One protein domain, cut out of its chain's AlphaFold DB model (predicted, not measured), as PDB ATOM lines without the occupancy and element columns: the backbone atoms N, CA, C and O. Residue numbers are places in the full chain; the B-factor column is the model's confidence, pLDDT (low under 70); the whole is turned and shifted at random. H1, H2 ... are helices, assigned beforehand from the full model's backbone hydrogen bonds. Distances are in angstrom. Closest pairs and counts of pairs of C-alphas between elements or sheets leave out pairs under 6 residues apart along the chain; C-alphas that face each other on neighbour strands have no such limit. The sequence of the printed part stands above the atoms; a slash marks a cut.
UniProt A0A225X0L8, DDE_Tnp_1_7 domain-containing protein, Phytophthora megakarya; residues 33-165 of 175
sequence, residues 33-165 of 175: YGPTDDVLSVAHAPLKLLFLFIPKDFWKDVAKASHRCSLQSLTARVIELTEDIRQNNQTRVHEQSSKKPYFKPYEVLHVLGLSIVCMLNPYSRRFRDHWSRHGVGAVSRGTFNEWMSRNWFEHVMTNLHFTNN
ATOM      1  N   TYR A  33     193.726 204.567 141.407       83.12
ATOM      2  CA  TYR A  33     194.449 204.095 142.581       83.12
ATOM      3  C   TYR A  33     193.517 204.070 143.791       83.12
ATOM      4  O   TYR A  33     192.639 204.920 143.941       83.12
ATOM      5  N   GLY A  34     193.715 203.096 144.673       87.19
ATOM      6  CA  GLY A  34     192.941 202.969 145.902       87.19
ATOM      7  C   GLY A  34     192.630 201.517 146.255       87.19
ATOM      8  O   GLY A  34     192.949 200.606 145.488       87.19
ATOM      9  N   PRO A  35     192.041 201.280 147.436       89.75
ATOM     10  CA  PRO A  35     191.612 199.951 147.839       89.75
ATOM     11  C   PRO A  35     190.481 199.453 146.935       89.75
ATOM     12  O   PRO A  35     189.522 200.181 146.688       89.75
ATOM     13  N   THR A  36     190.571 198.202 146.485       92.25
ATOM     14  CA  THR A  36     189.482 197.517 145.774       92.25
ATOM     15  C   THR A  36     188.237 197.401 146.661       92.25
ATOM     16  O   THR A  36     188.363 197.326 147.887       92.25
ATOM     17  N   ASP A  37     187.050 197.288 146.059       92.38
ATOM     18  CA  ASP A  37     185.776 197.068 146.765       92.38
ATOM     19  C   ASP A  37     185.841 195.913 147.779       92.38
ATOM     20  O   ASP A  37     185.338 196.033 148.898       92.38
ATOM     21  N   ASP A  38     186.553 194.832 147.447       90.50
ATOM     22  CA  ASP A  38     186.785 193.704 148.356       90.50
ATOM     23  C   ASP A  38     187.501 194.131 149.647       90.50
ATOM     24  O   ASP A  38     187.101 193.733 150.744       90.50
ATOM     25  N   VAL A  39     188.527 194.984 149.541       93.44
ATOM     26  CA  VAL A  39     189.270 195.531 150.689       93.44
ATOM     27  C   VAL A  39     188.373 196.476 151.489       93.44
ATOM     28  O   VAL A  39     188.342 196.399 152.719       93.44
ATOM     29  N   LEU A  40     187.617 197.338 150.801       93.81
ATOM     30  CA  LEU A  40     186.695 198.288 151.430       93.81
ATOM     31  C   LEU A  40     185.610 197.567 152.237       93.81
ATOM     32  O   LEU A  40     185.320 197.969 153.363       93.81
ATOM     33  N   SER A  41     185.091 196.448 151.726       94.56
ATOM     34  CA  SER A  41     184.059 195.648 152.401       94.56
ATOM     35  C   SER A  41     184.497 195.099 153.769       94.56
ATOM     36  O   SER A  41     183.664 194.852 154.645       94.56
ATOM     37  N   VAL A  42     185.810 194.930 153.988       94.56
ATOM     38  CA  VAL A  42     186.390 194.400 155.234       94.56
ATOM     39  C   VAL A  42     187.217 195.419 156.016       94.56
ATOM     40  O   VAL A  42     187.723 195.081 157.089       94.56
ATOM     41  N   ALA A  43     187.328 196.661 155.539       92.62
ATOM     42  CA  ALA A  43     188.210 197.684 156.103       92.62
ATOM     43  C   ALA A  43     187.932 197.978 157.588       92.62
ATOM     44  O   ALA A  43     188.855 198.217 158.365       92.62
ATOM     45  N   HIS A  44     186.669 197.891 158.016       92.94
ATOM     46  CA  HIS A  44     186.264 198.109 159.410       92.94
ATOM     47  C   HIS A  44     186.599 196.944 160.357       92.94
ATOM     48  O   HIS A  44     186.399 197.053 161.565       92.94
ATOM     49  N   ALA A  45     187.092 195.818 159.834       95.12
ATOM     50  CA  ALA A  45     187.413 194.624 160.603       95.12
ATOM     51  C   ALA A  45     188.906 194.277 160.449       95.12
ATOM     52  O   ALA A  45     189.258 193.470 159.585       95.12
ATOM     53  N   PRO A  46     189.791 194.801 161.322       90.25
ATOM     54  CA  PRO A  46     191.244 194.635 161.203       90.25
ATOM     55  C   PRO A  46     191.707 193.178 161.073       90.25
ATOM     56  O   PRO A  46     192.622 192.881 160.313       90.25
ATOM     57  N   LEU A  47     191.042 192.241 161.759       91.25
ATOM     58  CA  LEU A  47     191.340 190.811 161.629       91.25
ATOM     59  C   LEU A  47     190.938 190.235 160.266       91.25
ATOM     60  O   LEU A  47     191.643 189.380 159.737       91.25
ATOM     61  N   LYS A  48     189.820 190.682 159.680       93.06
ATOM     62  CA  LYS A  48     189.436 190.260 158.324       93.06
ATOM     63  C   LYS A  48     190.409 190.824 157.296       93.06
ATOM     64  O   LYS A  48     190.814 190.087 156.407       93.06
ATOM     65  N   LEU A  49     190.834 192.076 157.471       94.56
ATOM     66  CA  LEU A  49     191.846 192.714 156.635       94.56
ATOM     67  C   LEU A  49     193.193 191.980 156.718       94.56
ATOM     68  O   LEU A  49     193.796 191.681 155.692       94.56
ATOM     69  N   LEU A  50     193.626 191.591 157.923       92.81
ATOM     70  CA  LEU A  50     194.819 190.762 158.109       92.81
ATOM     71  C   LEU A  50     194.718 189.451 157.322       92.81
ATOM     72  O   LEU A  50     195.668 189.078 156.642       92.81
ATOM     73  N   PHE A  51     193.578 188.760 157.394       93.62
ATOM     74  CA  PHE A  51     193.384 187.496 156.679       93.62
ATOM     75  C   PHE A  51     193.148 187.648 155.174       93.62
ATOM     76  O   PHE A  51     193.308 186.664 154.455       93.62
ATOM     77  N   LEU A  52     192.796 188.846 154.705       93.75
ATOM     78  CA  LEU A  52     192.743 189.180 153.284       93.75
ATOM     79  C   LEU A  52     194.158 189.204 152.691       93.75
ATOM     80  O   LEU A  52     194.397 188.605 151.649       93.75
ATOM     81  N   PHE A  53     195.104 189.850 153.382       93.25
ATOM     82  CA  PHE A  53     196.498 189.943 152.936       93.25
ATOM     83  C   PHE A  53     197.330 188.706 153.278       93.25
ATOM     84  O   PHE A  53     198.224 188.332 152.522       93.25
ATOM     85  N   ILE A  54     197.055 188.073 154.419       93.75
ATOM     86  CA  ILE A  54     197.777 186.892 154.892       93.75
ATOM     87  C   ILE A  54     196.765 185.776 155.192       93.75
ATOM     88  O   ILE A  54     196.253 185.691 156.318       93.75
ATOM     89  N   PRO A  55     196.471 184.908 154.204       94.06
ATOM     90  CA  PRO A  55     195.422 183.899 154.305       94.06
ATOM     91  C   PRO A  55     195.580 182.958 155.500       94.06
ATOM     92  O   PRO A  55     196.680 182.652 155.957       94.06
ATOM     93  N   LYS A  56     194.467 182.406 155.987       92.75
ATOM     94  CA  LYS A  56     194.475 181.470 157.127       92.75
ATOM     95  C   LYS A  56     195.340 180.231 156.884       92.75
ATOM     96  O   LYS A  56     195.938 179.722 157.829       92.75
ATOM     97  N   ASP A  57     195.404 179.748 155.647       91.69
ATOM     98  CA  ASP A  57     196.184 178.557 155.304       91.69
ATOM     99  C   ASP A  57     197.691 178.795 155.408       91.69
ATOM    100  O   ASP A  57     198.398 177.920 155.903       91.69
ATOM    101  N   PHE A  58     198.159 180.013 155.116       91.62
ATOM    102  CA  PHE A  58     199.546 180.404 155.374       91.62
ATOM    103  C   PHE A  58     199.914 180.182 156.847       91.62
ATOM    104  O   PHE A  58     200.900 179.518 157.153       91.62
ATOM    105  N   TRP A  59     199.081 180.644 157.783       91.62
ATOM    106  CA  TRP A  59     199.335 180.467 159.217       91.62
ATOM    107  C   TRP A  59     199.307 178.998 159.656       91.62
ATOM    108  O   TRP A  59     200.049 178.608 160.561       91.62
ATOM    109  N   LYS A  60     198.486 178.161 159.009       91.25
ATOM    110  CA  LYS A  60     198.503 176.707 159.238       91.25
ATOM    111  C   LYS A  60     199.821 176.092 158.779       91.25
ATOM    112  O   LYS A  60     200.362 175.232 159.473       91.25
ATOM    113  N   ASP A  61     200.346 176.528 157.644       90.88
ATOM    114  CA  ASP A  61     201.598 176.009 157.101       90.88
ATOM    115  C   ASP A  61     202.820 176.498 157.881       90.88
ATOM    116  O   ASP A  61     203.721 175.702 158.151       90.88
ATOM    117  N   VAL A  62     202.803 177.742 158.366       89.25
ATOM    118  CA  VAL A  62     203.798 178.257 159.320       89.25
ATOM    119  C   VAL A  62     203.790 177.430 160.603       89.25
ATOM    120  O   VAL A  62     204.851 177.028 161.076       89.25
ATOM    121  N   ALA A  63     202.618 177.101 161.154       88.88
ATOM    122  CA  ALA A  63     202.527 176.261 162.347       88.88
ATOM    123  C   ALA A  63     203.111 174.852 162.112       88.88
ATOM    124  O   ALA A  63     203.912 174.372 162.920       88.88
ATOM    125  N   LYS A  64     202.802 174.225 160.964       88.31
ATOM    126  CA  LYS A  64     203.412 172.946 160.543       88.31
ATOM    127  C   LYS A  64     204.932 173.056 160.443       88.31
ATOM    128  O   LYS A  64     205.645 172.208 160.977       88.31
ATOM    129  N   ALA A  65     205.433 174.069 159.740       86.25
ATOM    130  CA  ALA A  65     206.861 174.258 159.507       86.25
ATOM    131  C   ALA A  65     207.623 174.525 160.809       86.25
ATOM    132  O   ALA A  65     208.650 173.892 161.056       86.25
ATOM    133  N   SER A  66     207.065 175.369 161.672       85.19
ATOM    134  CA  SER A  66     207.600 175.681 162.996       85.19
ATOM    135  C   SER A  66     207.683 174.433 163.874       85.19
ATOM    136  O   SER A  66     208.711 174.157 164.489       85.19
ATOM    137  N   HIS A  67     206.629 173.608 163.877       85.00
ATOM    138  CA  HIS A  67     206.612 172.379 164.666       85.00
ATOM    139  C   HIS A  67     207.676 171.387 164.185       85.00
ATOM    140  O   HIS A  67     208.419 170.837 164.997       85.00
ATOM    141  N   ARG A  68     207.816 171.214 162.862       81.44
ATOM    142  CA  ARG A  68     208.882 170.380 162.283       81.44
ATOM    143  C   ARG A  68     210.267 170.853 162.702       81.44
ATOM    144  O   ARG A  68     211.083 170.025 163.093       81.44
ATOM    145  N   CYS A  69     210.538 172.156 162.651       78.50
ATOM    146  CA  CYS A  69     211.844 172.654 163.063       78.50
ATOM    147  C   CYS A  69     212.078 172.505 164.572       78.50
ATOM    148  O   CYS A  69     213.184 172.172 164.997       78.50
ATOM    149  N   SER A  70     211.032 172.650 165.391       78.56
ATOM    150  CA  SER A  70     211.131 172.348 166.819       78.56
ATOM    151  C   SER A  70     211.530 170.897 167.067       78.56
ATOM    152  O   SER A  70     212.429 170.637 167.863       78.56
ATOM    153  N   LEU A  71     210.940 169.947 166.338       77.69
ATOM    154  CA  LEU A  71     211.348 168.546 166.419       77.69
ATOM    155  C   LEU A  71     212.793 168.343 165.945       77.69
ATOM    156  O   LEU A  71     213.562 167.695 166.641       77.69
ATOM    157  N   GLN A  72     213.196 168.948 164.825       72.56
ATOM    158  CA  GLN A  72     214.562 168.826 164.296       72.56
ATOM    159  C   GLN A  72     215.623 169.409 165.235       72.56
ATOM    160  O   GLN A  72     216.656 168.780 165.455       72.56
ATOM    161  N   SER A  73     215.377 170.583 165.822       65.75
ATOM    162  CA  SER A  73     216.293 171.195 166.793       65.75
ATOM    163  C   SER A  73     216.398 170.371 168.079       65.75
ATOM    164  O   SER A  73     217.474 170.294 168.670       65.75
ATOM    165  N   LEU A  74     215.316 169.701 168.492       63.59
ATOM    166  CA  LEU A  74     215.351 168.737 169.591       63.59
ATOM    167  C   LEU A  74     216.134 167.483 169.217       63.59
ATOM    168  O   LEU A  74     216.954 167.048 170.015       63.59
ATOM    169  N   THR A  75     215.925 166.925 168.025       60.19
ATOM    170  CA  THR A  75     216.672 165.759 167.543       60.19
ATOM    171  C   THR A  75     218.167 166.057 167.465       60.19
ATOM    172  O   THR A  75     218.950 165.269 167.980       60.19
ATOM    173  N   ALA A  76     218.571 167.207 166.917       62.97
ATOM    174  CA  ALA A  76     219.976 167.612 166.848       62.97
ATOM    175  C   ALA A  76     220.606 167.758 168.243       62.97
ATOM    176  O   ALA A  76     221.665 167.195 168.495       62.97
ATOM    177  N   ARG A  77     219.911 168.426 169.178       63.75
ATOM    178  CA  ARG A  77     220.373 168.550 170.572       63.75
ATOM    179  C   ARG A  77     220.436 167.208 171.287       63.75
ATOM    180  O   ARG A  77     221.348 166.992 172.063       63.75
ATOM    181  N   VAL A  78     219.471 166.316 171.065       58.78
ATOM    182  CA  VAL A  78     219.483 164.970 171.653       58.78
ATOM    183  C   VAL A  78     220.639 164.153 171.091       58.78
ATOM    184  O   VAL A  78     221.271 163.455 171.866       58.78
ATOM    185  N   ILE A  79     220.942 164.246 169.794       59.22
ATOM    186  CA  ILE A  79     222.087 163.555 169.182       59.22
ATOM    187  C   ILE A  79     223.402 164.060 169.791       59.22
ATOM    188  O   ILE A  79     224.168 163.243 170.288       59.22
ATOM    189  N   GLU A  80     223.602 165.379 169.866       59.62
ATOM    190  CA  GLU A  80     224.776 166.002 170.505       59.62
ATOM    191  C   GLU A  80     224.904 165.588 171.982       59.62
ATOM    192  O   GLU A  80     225.959 165.154 172.435       59.62
ATOM    193  N   LEU A  81     223.793 165.605 172.726       58.56
ATOM    194  CA  LEU A  81     223.762 165.161 174.119       58.56
ATOM    195  C   LEU A  81     223.965 163.641 174.254       58.56
ATOM    196  O   LEU A  81     224.426 163.189 175.290       58.56
ATOM    197  N   THR A  82     223.603 162.828 173.256       51.88
ATOM    198  CA  THR A  82     223.758 161.360 173.279       51.88
ATOM    199  C   THR A  82     225.194 160.944 172.963       51.88
ATOM    200  O   THR A  82     225.656 159.942 173.512       51.88
ATOM    201  N   GLU A  83     225.919 161.722 172.154       54.19
ATOM    202  CA  GLU A  83     227.375 161.581 172.008       54.19
ATOM    203  C   GLU A  83     228.095 161.854 173.340       54.19
ATOM    204  O   GLU A  83     229.013 161.114 173.695       54.19
ATOM    205  N   ASP A  84     227.593 162.804 174.137       52.44
ATOM    206  CA  ASP A  84     228.126 163.155 175.465       52.44
ATOM    207  C   ASP A  84     227.626 162.210 176.599       52.44
ATOM    208  O   ASP A  84     228.337 161.912 177.558       52.44
ATOM    209  N   ILE A  85     226.410 161.649 176.486       48.50
ATOM    210  CA  ILE A  85     225.752 160.774 177.489       48.50
ATOM    211  C   ILE A  85     226.052 159.277 177.295       48.50
ATOM    212  O   ILE A  85     225.573 158.452 178.083       48.50
ATOM    213  N   ARG A  86     226.926 158.883 176.356       47.97
ATOM    214  CA  ARG A  86     227.390 157.482 176.195       47.97
ATOM    215  C   ARG A  86     228.104 156.896 177.435       47.97
ATOM    216  O   ARG A  86     228.660 155.803 177.362       47.97
ATOM    217  N   GLN A  87     228.059 157.594 178.571       53.59
ATOM    218  CA  GLN A  87     228.451 157.126 179.892       53.59
ATOM    219  C   GLN A  87     227.335 156.955 180.945       53.59
ATOM    220  O   GLN A  87     227.685 156.395 181.979       53.59
ATOM    221  N   ASN A  88     226.043 157.346 180.797       45.16
ATOM    222  CA  ASN A  88     225.122 157.036 181.927       45.16
ATOM    223  C   ASN A  88     223.581 156.930 181.803       45.16
ATOM    224  O   ASN A  88     223.014 156.364 182.723       45.16
ATOM    225  N   ASN A  89     222.814 157.432 180.821       52.12
ATOM    226  CA  ASN A  89     221.338 157.503 181.046       52.12
ATOM    227  C   ASN A  89     220.438 157.299 179.814       52.12
ATOM    228  O   ASN A  89     219.619 158.150 179.464       52.12
ATOM    229  N   GLN A  90     220.530 156.121 179.199       48.59
ATOM    230  CA  GLN A  90     219.819 155.749 177.966       48.59
ATOM    231  C   GLN A  90     218.277 155.657 178.085       48.59
ATOM    232  O   GLN A  90     217.592 155.522 177.077       48.59
ATOM    233  N   THR A  91     217.692 155.774 179.281       45.97
ATOM    234  CA  THR A  91     216.251 155.544 179.521       45.97
ATOM    235  C   THR A  91     215.395 156.803 179.707       45.97
ATOM    236  O   THR A  91     214.175 156.702 179.652       45.97
ATOM    237  N   ARG A  92     215.969 158.005 179.886       46.28
ATOM    238  CA  ARG A  92     215.180 159.215 180.239       46.28
ATOM    239  C   ARG A  92     214.779 160.109 179.061       46.28
ATOM    240  O   ARG A  92     213.830 160.879 179.174       46.28
ATOM    241  N   VAL A  93     215.491 160.030 177.938       50.00
ATOM    242  CA  VAL A  93     215.345 160.987 176.823       50.00
ATOM    243  C   VAL A  93     214.212 160.603 175.862       50.00
ATOM    244  O   VAL A  93     213.588 161.474 175.259       50.00
ATOM    245  N   HIS A  94     213.884 159.313 175.762       41.44
ATOM    246  CA  HIS A  94     212.877 158.821 174.816       41.44
ATOM    247  C   HIS A  94     211.432 159.171 175.220       41.44
ATOM    248  O   HIS A  94     210.556 159.284 174.369       41.44
ATOM    249  N   GLU A  95     211.173 159.405 176.510       39.97
ATOM    250  CA  GLU A  95     209.812 159.619 177.023       39.97
ATOM    251  C   GLU A  95     209.387 161.103 177.064       39.97
ATOM    252  O   GLU A  95     208.199 161.414 177.135       39.97
ATOM    253  N   GLN A  96     210.335 162.047 176.980       43.75
ATOM    254  CA  GLN A  96     210.043 163.491 177.019       43.75
ATOM    255  C   GLN A  96     209.750 164.111 175.644       43.75
ATOM    256  O   GLN A  96     209.155 165.190 175.570       43.75
ATOM    257  N   SER A  97     210.141 163.455 174.549       42.66
ATOM    258  CA  SER A  97     209.887 163.930 173.181       42.66
ATOM    259  C   SER A  97     208.454 163.659 172.706       42.66
ATOM    260  O   SER A  97     207.965 164.354 171.817       42.66
ATOM    261  N   SER A  98     207.746 162.716 173.331       41.22
ATOM    262  CA  SER A  98     206.434 162.222 172.889       41.22
ATOM    263  C   SER A  98     205.234 163.092 173.295       41.22
ATOM    264  O   SER A  98     204.100 162.755 172.962       41.22
ATOM    265  N   LYS A  99     205.440 164.218 173.998       47.31
ATOM    266  CA  LYS A  99     204.340 165.020 174.579       47.31
ATOM    267  C   LYS A  99     204.394 166.522 174.301       47.31
ATOM    268  O   LYS A  99     203.677 167.275 174.960       47.31
ATOM    269  N   LYS A 100     205.223 167.010 173.370       53.00
ATOM    270  CA  LYS A 100     205.181 168.445 173.040       53.00
ATOM    271  C   LYS A 100     203.957 168.734 172.167       53.00
ATOM    272  O   LYS A 100     203.858 168.159 171.084       53.00
ATOM    273  N   PRO A 101     203.018 169.583 172.621       60.22
ATOM    274  CA  PRO A 101     201.817 169.863 171.859       60.22
ATOM    275  C   PRO A 101     202.192 170.501 170.522       60.22
ATOM    276  O   PRO A 101     203.073 171.359 170.437       60.22
ATOM    277  N   TYR A 102     201.519 170.044 169.473       70.88
ATOM    278  CA  TYR A 102     201.605 170.622 168.143       70.88
ATOM    279  C   TYR A 102     201.269 172.118 168.197       70.88
ATOM    280  O   TYR A 102     200.262 172.485 168.807       70.88
ATOM    281  N   PHE A 103     202.087 172.970 167.562       79.31
ATOM    282  CA  PHE A 103     201.817 174.408 167.516       79.31
ATOM    283  C   PHE A 103     200.491 174.649 166.815       79.31
ATOM    284  O   PHE A 103     200.300 174.272 165.658       79.31
ATOM    285  N   LYS A 104     199.559 175.293 167.504       86.75
ATOM    286  CA  LYS A 104     198.276 175.628 166.904       86.75
ATOM    287  C   LYS A 104     198.432 176.933 166.118       86.75
ATOM    288  O   LYS A 104     199.104 177.849 166.587       86.75
ATOM    289  N   PRO A 105     197.780 177.082 164.951       86.94
ATOM    290  CA  PRO A 105     197.932 178.281 164.120       86.94
ATOM    291  C   PRO A 105     197.623 179.594 164.855       86.94
ATOM    292  O   PRO A 105     198.256 180.614 164.600       86.94
ATOM    293  N   TYR A 106     196.689 179.576 165.813       89.81
ATOM    294  CA  TYR A 106     196.369 180.761 166.610       89.81
ATOM    295  C   TYR A 106     197.479 181.159 167.594       89.81
ATOM    296  O   TYR A 106     197.553 182.320 167.975       89.81
ATOM    297  N   GLU A 107     198.358 180.242 168.000       91.38
ATOM    298  CA  GLU A 107     199.483 180.566 168.887       91.38
ATOM    299  C   GLU A 107     200.528 181.397 168.143       91.38
ATOM    300  O   GLU A 107     201.061 182.357 168.693       91.38
ATOM    301  N   VAL A 108     200.740 181.103 166.856       90.88
ATOM    302  CA  VAL A 108     201.553 181.939 165.962       90.88
ATOM    303  C   VAL A 108     200.927 183.331 165.814       90.88
ATOM    304  O   VAL A 108     201.626 184.340 165.898       90.88
ATOM    305  N   LEU A 109     199.597 183.405 165.676       92.25
ATOM    306  CA  LEU A 109     198.880 184.682 165.624       92.25
ATOM    307  C   LEU A 109     198.957 185.462 166.945       92.25
ATOM    308  O   LEU A 109     199.082 186.682 166.912       92.25
ATOM    309  N   HIS A 110     198.929 184.796 168.103       92.69
ATOM    310  CA  HIS A 110     199.137 185.451 169.399       92.69
ATOM    311  C   HIS A 110     200.546 186.035 169.508       92.69
ATOM    312  O   HIS A 110     200.693 187.176 169.932       92.69
ATOM    313  N   VAL A 111     201.576 185.301 169.082       92.00
ATOM    314  CA  VAL A 111     202.955 185.813 169.044       92.00
ATOM    315  C   VAL A 111     203.058 187.065 168.171       92.00
ATOM    316  O   VAL A 111     203.644 188.065 168.599       92.00
ATOM    317  N   LEU A 112     202.440 187.051 166.986       91.75
ATOM    318  CA  LEU A 112     202.379 188.217 166.105       91.75
ATOM    319  C   LEU A 112     201.638 189.385 166.770       91.75
ATOM    320  O   LEU A 112     202.151 190.499 166.799       91.75
ATOM    321  N   GLY A 113     200.460 189.130 167.341       91.88
ATOM    322  CA  GLY A 113     199.649 190.145 168.010       91.88
ATOM    323  C   GLY A 113     200.382 190.803 169.180       91.88
ATOM    324  O   GLY A 113     200.432 192.028 169.259       91.88
ATOM    325  N   LEU A 114     201.023 190.010 170.044       91.19
ATOM    326  CA  LEU A 114     201.838 190.519 171.153       91.19
ATOM    327  C   LEU A 114     203.041 191.335 170.655       91.19
ATOM    328  O   LEU A 114     203.382 192.351 171.256       91.19
ATOM    329  N   SER A 115     203.645 190.942 169.530       87.94
ATOM    330  CA  SER A 115     204.736 191.700 168.901       87.94
ATOM    331  C   SER A 115     204.251 193.055 168.368       87.94
ATOM    332  O   SER A 115     204.894 194.073 168.615       87.94
ATOM    333  N   ILE A 116     203.088 193.091 167.708       89.00
ATOM    334  CA  ILE A 116     202.474 194.325 167.190       89.00
ATOM    335  C   ILE A 116     202.098 195.273 168.334       89.00
ATOM    336  O   ILE A 116     202.382 196.465 168.254       89.00
ATOM    337  N   VAL A 117     201.512 194.765 169.423       88.31
ATOM    338  CA  VAL A 117     201.180 195.583 170.605       88.31
ATOM    339  C   VAL A 117     202.419 196.298 171.145       88.31
ATOM    340  O   VAL A 117     202.347 197.477 171.486       88.31
ATOM    341  N   CYS A 118     203.567 195.622 171.174       81.31
ATOM    342  CA  CYS A 118     204.820 196.236 171.605       81.31
ATOM    343  C   CYS A 118     205.371 197.259 170.607       81.31
ATOM    344  O   CYS A 118     205.945 198.256 171.034       81.31
ATOM    345  N   MET A 119     205.167 197.065 169.301       86.38
ATOM    346  CA  MET A 119     205.520 198.075 168.294       86.38
ATOM    347  C   MET A 119     204.656 199.337 168.423       86.38
ATOM    348  O   MET A 119     205.152 200.445 168.242       86.38
ATOM    349  N   LEU A 120     203.375 199.180 168.767       84.19
ATOM    350  CA  LEU A 120     202.432 200.289 168.935       84.19
ATOM    351  C   LEU A 120     202.586 201.025 170.271       84.19
ATOM    352  O   LEU A 120     202.162 202.172 170.388       84.19
ATOM    353  N   ASN A 121     203.193 200.391 171.277       78.44
ATOM    354  CA  ASN A 121     203.392 200.975 172.600       78.44
ATOM    355  C   ASN A 121     204.882 201.021 173.001       78.44
ATOM    356  O   ASN A 121     205.289 200.345 173.950       78.44
ATOM    357  N   PRO A 122     205.707 201.842 172.322       66.56
ATOM    358  CA  PRO A 122     207.148 201.911 172.576       66.56
ATOM    359  C   PRO A 122     207.507 202.555 173.927       66.56
ATOM    360  O   PRO A 122     208.632 202.411 174.397       66.56
ATOM    361  N   TYR A 123     206.566 203.261 174.568       59.69
ATOM    362  CA  TYR A 123     206.791 203.988 175.825       59.69
ATOM    363  C   TYR A 123     206.582 203.139 177.089       59.69
ATOM    364  O   TYR A 123     206.931 203.576 178.187       59.69
ATOM    365  N   SER A 124     206.026 201.931 176.972       61.81
ATOM    366  CA  SER A 124     205.630 201.130 178.133       61.81
ATOM    367  C   SER A 124     206.578 199.966 178.391       61.81
ATOM    368  O   SER A 124     206.335 198.857 177.934       61.81
ATOM    369  N   ARG A 125     207.577 200.200 179.251       68.06
ATOM    370  CA  ARG A 125     208.413 199.163 179.890       68.06
ATOM    371  C   ARG A 125     209.197 198.275 178.906       68.06
ATOM    372  O   ARG A 125     209.096 198.391 177.691       68.06
ATOM    373  N   ARG A 126     210.075 197.408 179.420       78.06
ATOM    374  CA  ARG A 126     210.771 196.434 178.564       78.06
ATOM    375  C   ARG A 126     209.748 195.410 178.076       78.06
ATOM    376  O   ARG A 126     208.854 195.039 178.828       78.06
ATOM    377  N   PHE A 127     209.940 194.858 176.878       80.75
ATOM    378  CA  PHE A 127     209.071 193.819 176.298       80.75
ATOM    379  C   PHE A 127     208.696 192.696 177.291       80.75
ATOM    380  O   PHE A 127     207.550 192.264 177.384       80.75
ATOM    381  N   ARG A 128     209.664 192.252 178.103       81.94
ATOM    382  CA  ARG A 128     209.473 191.202 179.117       81.94
ATOM    383  C   ARG A 128     208.582 191.622 180.289       81.94
ATOM    384  O   ARG A 128     207.961 190.757 180.906       81.94
ATOM    385  N   ASP A 129     208.495 192.910 180.590       83.88
ATOM    386  CA  ASP A 129     207.730 193.432 181.723       83.88
ATOM    387  C   ASP A 129     206.217 193.294 181.499       83.88
ATOM    388  O   ASP A 129     205.456 193.242 182.465       83.88
ATOM    389  N   HIS A 130     205.773 193.125 180.247       85.44
ATOM    390  CA  HIS A 130     204.383 192.792 179.924       85.44
ATOM    391  C   HIS A 130     203.943 191.411 180.447       85.44
ATOM    392  O   HIS A 130     202.743 191.152 180.553       85.44
ATOM    393  N   TRP A 131     204.885 190.545 180.843       88.94
ATOM    394  CA  TRP A 131     204.615 189.291 181.559       88.94
ATOM    395  C   TRP A 131     204.773 189.399 183.079       88.94
ATOM    396  O   TRP A 131     204.604 188.392 183.776       88.94
ATOM    397  N   SER A 132     205.081 190.582 183.622       83.88
ATOM    398  CA  SER A 132     205.156 190.760 185.072       83.88
ATOM    399  C   SER A 132     203.803 190.456 185.712       83.88
ATOM    400  O   SER A 132     202.776 191.021 185.330       83.88
ATOM    401  N   ARG A 133     203.816 189.580 186.722       78.38
ATOM    402  CA  ARG A 133     202.637 189.230 187.530       78.38
ATOM    403  C   ARG A 133     202.342 190.242 188.634       78.38
ATOM    404  O   ARG A 133     201.267 190.189 189.224       78.38
ATOM    405  N   HIS A 134     203.257 191.173 188.879       75.12
ATOM    406  CA  HIS A 134     203.125 192.173 189.927       75.12
ATOM    407  C   HIS A 134     203.140 193.575 189.316       75.12
ATOM    408  O   HIS A 134     203.988 193.897 188.477       75.12
ATOM    409  N   GLY A 135     202.173 194.394 189.731       70.94
ATOM    410  CA  GLY A 135     202.273 195.840 189.578       70.94
ATOM    411  C   GLY A 135     203.368 196.361 190.507       70.94
ATOM    412  O   GLY A 135     203.574 195.814 191.589       70.94
ATOM    413  N   VAL A 136     204.097 197.385 190.075       68.44
ATOM    414  CA  VAL A 136     205.120 198.043 190.902       68.44
ATOM    415  C   VAL A 136     204.747 199.515 190.964       68.44
ATOM    416  O   VAL A 136     204.724 200.179 189.925       68.44
ATOM    417  N   GLY A 137     204.420 200.005 192.163       75.56
ATOM    418  CA  GLY A 137     203.927 201.369 192.374       75.56
ATOM    419  C   GLY A 137     202.597 201.626 191.657       75.56
ATOM    420  O   GLY A 137     201.694 200.796 191.700       75.56
ATOM    421  N   ALA A 138     202.492 202.761 190.961       74.50
ATOM    422  CA  ALA A 138     201.298 203.159 190.205       74.50
ATOM    423  C   ALA A 138     201.095 202.389 188.884       74.50
ATOM    424  O   ALA A 138     200.179 202.690 188.123       74.50
ATOM    425  N   VAL A 139     201.959 201.423 188.570       65.62
ATOM    426  CA  VAL A 139     201.912 200.733 187.283       65.62
ATOM    427  C   VAL A 139     201.239 199.375 187.408       65.62
ATOM    428  O   VAL A 139     201.624 198.549 188.241       65.62
ATOM    429  N   SER A 140     200.279 199.129 186.520       69.62
ATOM    430  CA  SER A 140     199.490 197.903 186.468       69.62
ATOM    431  C   SER A 140     200.320 196.654 186.149       69.62
ATOM    432  O   SER A 140     201.422 196.705 185.589       69.62
ATOM    433  N   ARG A 141     199.753 195.497 186.506       81.88
ATOM    434  CA  ARG A 141     200.246 194.179 186.091       81.88
ATOM    435  C   ARG A 141     200.228 194.069 184.564       81.88
ATOM    436  O   ARG A 141     199.343 194.621 183.913       81.88
ATOM    437  N   GLY A 142     201.183 193.330 184.004       81.62
ATOM    438  CA  GLY A 142     201.196 193.024 182.580       81.62
ATOM    439  C   GLY A 142     200.045 192.093 182.172       81.62
ATOM    440  O   GLY A 142     199.632 191.223 182.944       81.62
ATOM    441  N   THR A 143     199.531 192.272 180.956       86.50
ATOM    442  CA  THR A 143     198.374 191.532 180.420       86.50
ATOM    443  C   THR A 143     198.765 190.305 179.598       86.50
ATOM    444  O   THR A 143     197.919 189.472 179.290       86.50
ATOM    445  N   PHE A 144     200.045 190.124 179.252       89.19
ATOM    446  CA  PHE A 144     200.424 189.109 178.259       89.19
ATOM    447  C   PHE A 144     200.203 187.677 178.747       89.19
ATOM    448  O   PHE A 144     199.906 186.805 177.937       89.19
ATOM    449  N   ASN A 145     200.260 187.439 180.063       88.62
ATOM    450  CA  ASN A 145     199.967 186.123 180.642       88.62
ATOM    451  C   ASN A 145     198.536 185.628 180.359       88.62
ATOM    452  O   ASN A 145     198.311 184.426 180.456       88.62
ATOM    453  N   GLU A 146     197.591 186.513 180.026       89.44
ATOM    454  CA  GLU A 146     196.215 186.137 179.659       89.44
ATOM    455  C   GLU A 146     196.149 185.493 178.269       89.44
ATOM    456  O   GLU A 146     195.288 184.657 178.012       89.44
ATOM    457  N   TRP A 147     197.093 185.838 177.391       89.38
ATOM    458  CA  TRP A 147     197.142 185.367 176.007       89.38
ATOM    459  C   TRP A 147     198.166 184.253 175.802       89.38
ATOM    460  O   TRP A 147     197.925 183.300 175.057       89.38
ATOM    461  N   MET A 148     199.334 184.378 176.433       91.31
ATOM    462  CA  MET A 148     200.438 183.439 176.277       91.31
ATOM    463  C   MET A 148     201.434 183.560 177.432       91.31
ATOM    464  O   MET A 148     201.815 184.659 177.816       91.31
ATOM    465  N   SER A 149     201.927 182.439 177.972       90.94
ATOM    466  CA  SER A 149     203.015 182.489 178.962       90.94
ATOM    467  C   SER A 149     204.340 182.912 178.316       90.94
ATOM    468  O   SER A 149     204.599 182.581 177.159       90.94
ATOM    469  N   ARG A 150     205.219 183.587 179.069       90.31
ATOM    470  CA  ARG A 150     206.516 184.050 178.539       90.31
ATOM    471  C   ARG A 150     207.359 182.908 177.968       90.31
ATOM    472  O   ARG A 150     207.906 183.038 176.882       90.31
ATOM    473  N   ASN A 151     207.440 181.790 178.688       89.88
ATOM    474  CA  ASN A 151     208.245 180.642 178.266       89.88
ATOM    475  C   ASN A 151     207.699 180.020 176.976       89.88
ATOM    476  O   ASN A 151     208.472 179.587 176.128       89.88
ATOM    477  N   TRP A 152     206.372 179.994 176.816       89.69
ATOM    478  CA  TRP A 152     205.754 179.508 175.586       89.69
ATOM    479  C   TRP A 152     205.968 180.475 174.423       89.69
ATOM    480  O   TRP A 152     206.322 180.030 173.339       89.69
ATOM    481  N   PHE A 153     205.861 181.786 174.656       91.75
ATOM    482  CA  PHE A 153     206.189 182.802 173.654       91.75
ATOM    483  C   PHE A 153     207.630 182.662 173.155       91.75
ATOM    484  O   PHE A 153     207.855 182.572 171.952       91.75
ATOM    485  N   GLU A 154     208.601 182.599 174.075       89.75
ATOM    486  CA  GLU A 154     210.017 182.413 173.736       89.75
ATOM    487  C   GLU A 154     210.208 181.101 172.952       89.75
ATOM    488  O   GLU A 154     210.875 181.090 171.920       89.75
ATOM    489  N   HIS A 155     209.547 180.015 173.369       88.25
ATOM    490  CA  HIS A 155     209.607 178.732 172.669       88.25
ATOM    491  C   HIS A 155     209.044 178.792 171.241       88.25
ATOM    492  O   HIS A 155     209.692 178.291 170.322       88.25
ATOM    493  N   VAL A 156     207.875 179.403 171.035       88.44
ATOM    494  CA  VAL A 156     207.268 179.543 169.703       88.44
ATOM    495  C   VAL A 156     208.122 180.455 168.824       88.44
ATOM    496  O   VAL A 156     208.433 180.072 167.703       88.44
ATOM    497  N   MET A 157     208.575 181.607 169.334       88.75
ATOM    498  CA  MET A 157     209.428 182.542 168.587       88.75
ATOM    499  C   MET A 157     210.753 181.916 168.148       88.75
ATOM    500  O   MET A 157     211.157 182.095 167.003       88.75
ATOM    501  N   THR A 158     211.430 181.161 169.020       88.38
ATOM    502  CA  THR A 158     212.695 180.491 168.669       88.38
ATOM    503  C   THR A 158     212.517 179.416 167.596       88.38
ATOM    504  O   THR A 158     213.452 179.145 166.852       88.38
ATOM    505  N   ASN A 159     211.339 178.796 167.515       86.38
ATOM    506  CA  ASN A 159     211.050 177.731 166.555       86.38
ATOM    507  C   ASN A 159     210.128 178.204 165.425       86.38
ATOM    508  O   ASN A 159     209.518 177.368 164.762       86.38
ATOM    509  N   LEU A 160     209.984 179.514 165.216       88.62
ATOM    510  CA  LEU A 160     209.119 180.058 164.178       88.62
ATOM    511  C   LEU A 160     209.789 179.893 162.809       88.62
ATOM    512  O   LEU A 160     210.836 180.478 162.546       88.62
ATOM    513  N   HIS A 161     209.167 179.117 161.922       86.94
ATOM    514  CA  HIS A 161     209.666 178.877 160.568       86.94
ATOM    515  C   HIS A 161     208.578 179.076 159.519       86.94
ATOM    516  O   HIS A 161     207.475 178.546 159.637       86.94
ATOM    517  N   PHE A 162     208.933 179.798 158.456       84.50
ATOM    518  CA  PHE A 162     208.041 180.113 157.336       84.50
ATOM    519  C   PHE A 162     208.183 179.150 156.149       84.50
ATOM    520  O   PHE A 162     207.285 179.065 155.317       84.50
ATOM    521  N   THR A 163     209.281 178.391 156.086       78.62
ATOM    522  CA  THR A 163     209.632 177.550 154.930       78.62
ATOM    523  C   THR A 163     209.822 176.092 155.341       78.62
ATOM    524  O   THR A 163     210.213 175.780 156.469       78.62
ATOM    525  N   ASN A 164     209.553 175.168 154.414       67.94
ATOM    526  CA  ASN A 164     209.904 173.764 154.579       67.94
ATOM    527  C   ASN A 164     211.388 173.532 154.261       67.94
ATOM    528  O   ASN A 164     211.753 173.325 153.108       67.94
ATOM    529  N   ASN A 165     212.231 173.506 155.290       60.94
ATOM    530  CA  ASN A 165     213.664 173.243 155.131       60.94
ATOM    531  C   ASN A 165     214.009 171.739 155.057       60.94
ATOM    532  O   ASN A 165     215.178 171.386 155.121       60.94
TER     533      ASN A 165
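What this domain is: This is residues 33 to 165 of the 175 residues of the protein "DDE_Tnp_1_7 domain-containing protein" of Phytophthora megakarya (UniProt A0A225X0L8). One long helix, H3, makes most of the longest axis; H4 springs away from it near its first residues, about perpendicular, with H6 packed across H4, while a small helical hairpin of H1 and H2 extends the axis beyond the beginning of H3. The link of residues 86 to 104 folds back from the far end of H3 to H4, residues 83 to 89 stick out at that end, and H5 and a long loop lie beyond H4 and H6. The printed part has 133 residues with six named helices, H1 to H6 in chain order, and no named strand; its class is all helix. It is loose, with a radius of gyration of the C-alphas of 19.8 A, and only just flat, spanning 67 by 45 by 21 A.

How they stand to each other: H1, residues 37 to 42, and H2, residues 46 to 53, touch as a helical hairpin, opposite ways at a steep tilt of 39 degrees; their closest C-alphas are those of Val 42 and Leu 49, 5.9 A apart. H3, residues 56 to 85, and H2 meet only through their link. H4, residues 105 to 120, touches H3 with residues 105 to 109 alone, on residues 59 to 63 of H3; the closest C-alphas are those of Lys 60 and Pro 105, 5.2 A apart, and the lines are about perpendicular at 83 degrees. H5, residues 127 to 131, is close to H4 but not clearly touching, the closest C-alphas being those of Cys 118 and Phe 127 at 6.8 A. H6, residues 150 to 158, touches residues 107 to 111 of H4, about perpendicular at 79 degrees, with the C-alphas of Val 111 and Phe 153 closest at 6.4 A. H6 is close to H3 but not clearly touching; the closest C-alphas are those of Ser 66 and Val 156, 7.7 A apart. In H2, H3, H4 and H6 every O i to N i+4 pair is within hydrogen-bond range; in H1 1 of 2 is, and in H5 0 of 1, beside 2 of 2 O i to N i+3 pairs.

Where its parts are: H1 begins at C-alpha 37, (185.776, 197.068, 146.765), and is 8.9 A long; H2 is 10.9 A. H3 measures 42.7 A and ends at C-alpha 85, (225.752, 160.774, 177.489). H4 measures 23.0 A, H5 8.2 A and H6 12.2 A, ending at C-alpha 158, (212.695, 180.491, 168.669).

The domain as a whole: The C-alphas of Tyr 33 and Gln 87 are the two farthest apart, 69.0 A. The printed part has no cut. The links H3 to H4, 19 residues, and H5 to H6, 18 residues, are long. The mean pLDDT of the printed part is 78.3; 38 residues are under 70, among them residues 73 to 101.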